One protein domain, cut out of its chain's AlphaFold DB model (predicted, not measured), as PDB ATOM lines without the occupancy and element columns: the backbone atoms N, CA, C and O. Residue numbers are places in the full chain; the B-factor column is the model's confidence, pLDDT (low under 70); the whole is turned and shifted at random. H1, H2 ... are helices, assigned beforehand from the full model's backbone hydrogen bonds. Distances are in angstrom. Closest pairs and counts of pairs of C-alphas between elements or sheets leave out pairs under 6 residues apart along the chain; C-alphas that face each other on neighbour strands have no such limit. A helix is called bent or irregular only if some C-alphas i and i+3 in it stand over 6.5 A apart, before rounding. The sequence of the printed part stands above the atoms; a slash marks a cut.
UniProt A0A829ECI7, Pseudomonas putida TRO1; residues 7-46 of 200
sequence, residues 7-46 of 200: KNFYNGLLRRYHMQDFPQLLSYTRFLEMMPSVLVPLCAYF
ATOM      1  N   LYS A   7     262.191 257.228  98.246       90.38
ATOM      2  CA  LYS A   7     262.941 258.479  98.092       90.38
ATOM      3  C   LYS A   7     264.166 258.500  98.997       90.38
ATOM      4  O   LYS A   7     265.253 258.854  98.539       90.38
ATOM      5  N   ASN A   8     263.998 258.119 100.259       89.94
ATOM      6  CA  ASN A   8     265.079 258.039 101.234       89.94
ATOM      7  C   ASN A   8     266.014 256.859 100.958       89.94
ATOM      8  O   ASN A   8     267.223 256.988 101.144       89.94
ATOM      9  N   PHE A   9     265.494 255.727 100.481       90.06
ATOM     10  CA  PHE A   9     266.318 254.618  99.992       90.06
ATOM     11  C   PHE A   9     267.193 255.052  98.809       90.06
ATOM     12  O   PHE A   9     268.416 254.936  98.859       90.06
ATOM     13  N   TYR A  10     266.586 255.648  97.786       92.25
ATOM     14  CA  TYR A  10     267.288 256.066  96.581       92.25
ATOM     15  C   TYR A  10     268.329 257.164  96.856       92.25
ATOM     16  O   TYR A  10     269.499 257.014  96.510       92.25
ATOM     17  N   ASN A  11     267.939 258.266  97.506       90.62
ATOM     18  CA  ASN A  11     268.848 259.401  97.712       90.62
ATOM     19  C   ASN A  11     269.854 259.162  98.844       90.62
ATOM     20  O   ASN A  11     270.981 259.642  98.770       90.62
ATOM     21  N   GLY A  12     269.433 258.469  99.903       89.62
ATOM     22  CA  GLY A  12     270.222 258.308 101.120       89.62
ATOM     23  C   GLY A  12     271.131 257.085 101.117       89.62
ATOM     24  O   GLY A  12     272.185 257.146 101.739       89.62
ATOM     25  N   LEU A  13     270.732 255.998 100.441       90.12
ATOM     26  CA  LEU A  13     271.511 254.762 100.373       90.12
ATOM     27  C   LEU A  13     272.161 254.595  98.997       90.12
ATOM     28  O   LEU A  13     273.382 254.670  98.891       90.12
ATOM     29  N   LEU A  14     271.354 254.437  97.941       90.56
ATOM     30  CA  LEU A  14     271.866 254.097  96.608       90.56
ATOM     31  C   LEU A  14     272.792 255.180  96.053       90.56
ATOM     32  O   LEU A  14     273.956 254.923  95.760       90.56
ATOM     33  N   ARG A  15     272.294 256.416  95.970       89.69
ATOM     34  CA  ARG A  15     273.048 257.538  95.400       89.69
ATOM     35  C   ARG A  15     274.257 257.942  96.246       89.69
ATOM     36  O   ARG A  15     275.183 258.542  95.719       89.69
ATOM     37  N   ARG A  16     274.248 257.661  97.552       90.44
ATOM     38  CA  ARG A  16     275.323 258.085  98.459       90.44
ATOM     39  C   ARG A  16     276.427 257.044  98.605       90.44
ATOM     40  O   ARG A  16     277.583 257.435  98.704       90.44
ATOM     41  N   TYR A  17     276.078 255.759  98.625       91.62
ATOM     42  CA  TYR A  17     277.019 254.691  98.978       91.62
ATOM     43  C   TYR A  17     277.214 253.634  97.885       91.62
ATOM     44  O   TYR A  17     278.242 252.974  97.894       91.62
ATOM     45  N   HIS A  18     276.295 253.504  96.920       90.25
ATOM     46  CA  HIS A  18     276.324 252.432  95.910       90.25
ATOM     47  C   HIS A  18     276.482 252.938  94.468       90.25
ATOM     48  O   HIS A  18     276.160 252.237  93.514       90.25
ATOM     49  N   MET A  19     276.985 254.160  94.267       88.81
ATOM     50  CA  MET A  19     277.232 254.666  92.908       88.81
ATOM     51  C   MET A  19     278.280 253.858  92.135       88.81
ATOM     52  O   MET A  19     278.222 253.818  90.911       88.81
ATOM     53  N   GLN A  20     279.221 253.221  92.835       91.38
ATOM     54  CA  GLN A  20     280.222 252.357  92.207       91.38
ATOM     55  C   GLN A  20     279.601 251.043  91.712       91.38
ATOM     56  O   GLN A  20     279.944 250.583  90.628       91.38
ATOM     57  N   ASP A  21     278.639 250.495  92.461       91.81
ATOM     58  CA  ASP A  21     277.911 249.273  92.094       91.81
ATOM     59  C   ASP A  21     276.911 249.521  90.952       91.81
ATOM     60  O   ASP A  21     276.619 248.628  90.157       91.81
ATOM     61  N   PHE A  22     276.404 250.756  90.842       89.25
ATOM     62  CA  PHE A  22     275.461 251.181  89.806       89.25
ATOM     63  C   PHE A  22     275.974 252.419  89.045       89.25
ATOM     64  O   PHE A  22     275.421 253.513  89.210       89.25
ATOM     65  N   PRO A  23     276.985 252.274  88.161       85.69
ATOM     66  CA  PRO A  23     277.576 253.401  87.430       85.69
ATOM     67  C   PRO A  23     276.566 254.156  86.554       85.69
ATOM     68  O   PRO A  23     276.711 255.350  86.310       85.69
ATOM     69  N   GLN A  24     275.517 253.459  86.102       88.94
ATOM     70  CA  GLN A  24     274.392 254.013  85.344       88.94
ATOM     71  C   GLN A  24     273.107 254.037  86.184       88.94
ATOM     72  O   GLN A  24     272.065 253.522  85.773       88.94
ATOM     73  N   LEU A  25     273.173 254.602  87.392       88.81
ATOM     74  CA  LEU A  25     271.996 254.732  88.249       88.81
ATOM     75  C   LEU A  25     270.908 255.569  87.548       88.81
ATOM     76  O   LEU A  25     271.127 256.720  87.167       88.81
ATOM     77  N   LEU A  26     269.719 254.981  87.391       91.19
ATOM     78  CA  LEU A  26     268.544 255.655  86.832       91.19
ATOM     79  C   LEU A  26     268.193 256.894  87.649       91.19
ATOM     80  O   LEU A  26     268.319 256.857  88.864       91.19
ATOM     81  N   SER A  27     267.649 257.942  87.023       92.25
ATOM     82  CA  SER A  27     267.046 259.048  87.778       92.25
ATOM     83  C   SER A  27     265.929 258.537  88.698       92.25
ATOM     84  O   SER A  27     265.290 257.530  88.400       92.25
ATOM     85  N   TYR A  28     265.642 259.249  89.793       92.44
ATOM     86  CA  TYR A  28     264.640 258.809  90.776       92.44
ATOM     87  C   TYR A  28     263.268 258.488  90.151       92.44
ATOM     88  O   TYR A  28     262.643 257.497  90.513       92.44
ATOM     89  N   THR A  29     262.815 259.286  89.180       93.62
ATOM     90  CA  THR A  29     261.547 259.041  88.474       93.62
ATOM     91  C   THR A  29     261.587 257.738  87.677       93.62
ATOM     92  O   THR A  29     260.705 256.902  87.843       93.62
ATOM     93  N   ARG A  30     262.650 257.513  86.891       92.75
ATOM     94  CA  ARG A  30     262.823 256.272  86.116       92.75
ATOM     95  C   ARG A  30     263.016 255.060  87.025       92.75
ATOM     96  O   ARG A  30     262.535 253.979  86.714       92.75
ATOM     97  N   PHE A  31     263.680 255.239  88.167       92.06
ATOM     98  CA  PHE A  31     263.779 254.213  89.201       92.06
ATOM     99  C   PHE A  31     262.382 253.769  89.652       92.06
ATOM    100  O   PHE A  31     262.108 252.574  89.613       92.06
ATOM    101  N   LEU A  32     261.486 254.706  89.998       91.31
ATOM    102  CA  LEU A  32     260.106 254.394  90.394       91.31
ATOM    103  C   LEU A  32     259.303 253.702  89.286       91.31
ATOM    104  O   LEU A  32     258.576 252.755  89.574       91.31
ATOM    105  N   GLU A  33     259.445 254.151  88.038       92.38
ATOM    106  CA  GLU A  33     258.775 253.548  86.875       92.38
ATOM    107  C   GLU A  33     259.206 252.094  86.646       92.38
ATOM    108  O   GLU A  33     258.385 251.258  86.276       92.38
ATOM    109  N   MET A  34     260.476 251.779  86.914       90.50
ATOM    110  CA  MET A  34     261.028 250.433  86.753       90.50
ATOM    111  C   MET A  34     260.765 249.518  87.955       90.50
ATOM    112  O   MET A  34     260.832 248.303  87.816       90.50
ATOM    113  N   MET A  35     260.435 250.047  89.137       88.56
ATOM    114  CA  MET A  35     260.237 249.223  90.338       88.56
ATOM    115  C   MET A  35     259.252 248.054  90.167       88.56
ATOM    116  O   MET A  35     259.551 246.964  90.652       88.56
ATOM    117  N   PRO A  36     258.102 248.192  89.484       90.25
ATOM    118  CA  PRO A  36     257.202 247.058  89.292       90.25
ATOM    119  C   PRO A  36     257.855 245.885  88.545       90.25
ATOM    120  O   PRO A  36     257.494 244.735  88.798       90.25
ATOM    121  N   SER A  37     258.847 246.139  87.680       92.75
ATOM    122  CA  SER A  37     259.512 245.084  86.908       92.75
ATOM    123  C   SER A  37     260.358 244.153  87.776       92.75
ATOM    124  O   SER A  37     260.627 243.027  87.365       92.75
ATOM    125  N   VAL A  38     260.763 244.583  88.981       90.25
ATOM    126  CA  VAL A  38     261.555 243.737  89.887       90.25
ATOM    127  C   VAL A  38     260.697 242.764  90.692       90.25
ATOM    128  O   VAL A  38     261.235 241.825  91.274       90.25
ATOM    129  N   LEU A  39     259.370 242.933  90.705       89.94
ATOM    130  CA  LEU A  39     258.479 242.086  91.497       89.94
ATOM    131  C   LEU A  39     258.550 240.617  91.063       89.94
ATOM    132  O   LEU A  39     258.677 239.740  91.911       89.94
ATOM    133  N   VAL A  40     258.519 240.345  89.755       92.69
ATOM    134  CA  VAL A  40     258.579 238.971  89.227       92.69
ATOM    135  C   VAL A  40     259.911 238.288  89.586       92.69
ATOM    136  O   VAL A  40     259.861 237.207  90.177       92.69
ATOM    137  N   PRO A  41     261.091 238.902  89.343       94.81
ATOM    138  CA  PRO A  41     262.367 238.380  89.834       94.81
ATOM    139  C   PRO A  41     262.406 238.152  91.348       94.81
ATOM    140  O   PRO A  41     262.878 237.108  91.789       94.81
ATOM    141  N   LEU A  42     261.878 239.080  92.155       93.31
ATOM    142  CA  LEU A  42     261.837 238.923  93.612       93.31
ATOM    143  C   LEU A  42     260.934 237.762  94.043       93.31
ATOM    144  O   LEU A  42     261.286 237.040  94.969       93.31
ATOM    145  N   CYS A  43     259.805 237.534  93.368       91.94
ATOM    146  CA  CYS A  43     258.948 236.374  93.620       91.94
ATOM    147  C   CYS A  43     259.628 235.053  93.229       91.94
ATOM    148  O   CYS A  43     259.489 234.053  93.943       91.94
ATOM    149  N   ALA A  44     260.381 235.040  92.125       94.38
ATOM    150  CA  ALA A  44     261.167 233.880  91.713       94.38
ATOM    151  C   ALA A  44     262.281 233.582  92.729       94.38
ATOM    152  O   ALA A  44     262.391 232.454  93.207       94.38
ATOM    153  N   TYR A  45     263.030 234.608  93.140       95.19
ATOM    154  CA  TYR A  45     264.058 234.498  94.173       95.19
ATOM    155  C   TYR A  45     263.473 234.038  95.512       95.19
ATOM    156  O   TYR A  45     263.955 233.080  96.108       95.19
ATOM    157  N   PHE A  46     262.362 234.636  95.947       92.88
ATOM    158  CA  PHE A  46     261.643 234.217  97.148       92.88
ATOM    159  C   PHE A  46     261.247 232.738  97.102       92.88
ATOM    160  O   PHE A  46     261.324 232.052  98.113       92.88
TER     161      PHE A  46
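Overview. This is residues 7 to 46 of the 200 residues of a protein of Pseudomonas putida TRO1 (UniProt A0A829ECI7). A long, kinked helix, H2, has a shorter helix, H1, set crosswise near its first end, and a loop of residues 18 to 27 joins the two. The far part of H2, residues 35 to 46, sticks out as a free arm and makes much of the length. The printed part has 40 residues with two named helices, H1 then H2, and no named strand; the class is all helix. The whole is loose, with a radius of gyration of the C-alphas of 11.3 A, and only just elongated, with spans of 29 by 19 by 19 A.

Along the chain. H1 holds residues 7 to 17, from C-alpha 7 at (262.941, 258.479, 98.092) to C-alpha 17, 14.6 A away. It is neither bent nor irregular, but only just: C-alphas 12 and 15 are 6.4 A apart. H2 holds residues 28 to 46 and measures 25.6 A from C-alpha 28 at (264.640, 258.809, 90.776) to C-alpha 46 at (261.643, 234.217, 97.148). H2 is irregular, with C-alphas 33 and 36 7.1 A apart, and its line is a rough one. It has a kink of 51 degrees near residue 37.

Arrangement. H1 and H2 are close but not clearly touching, with 2 pairs of C-alphas within 8 A. Their closest C-alphas, those of Tyr 10 and Tyr 28, are 6.9 A apart. Their lines are about perpendicular, at 85 degrees, and their centres are 16.4 A apart. Residues 35 to 46 of H2 stand free. Of the O i to N i+4 pairs, 5 of 7 in H1 and 9 of 15 in H2 are within hydrogen-bond range.

Size, cuts and confidence. The two C-alphas farthest apart, those of Arg 16 and Ala 44, are 28.8 A apart. The printed part has no cut. The link from H1 to H2, 10 residues, is short. The mean pLDDT of the printed part is 91.1, and no printed residue is under 70.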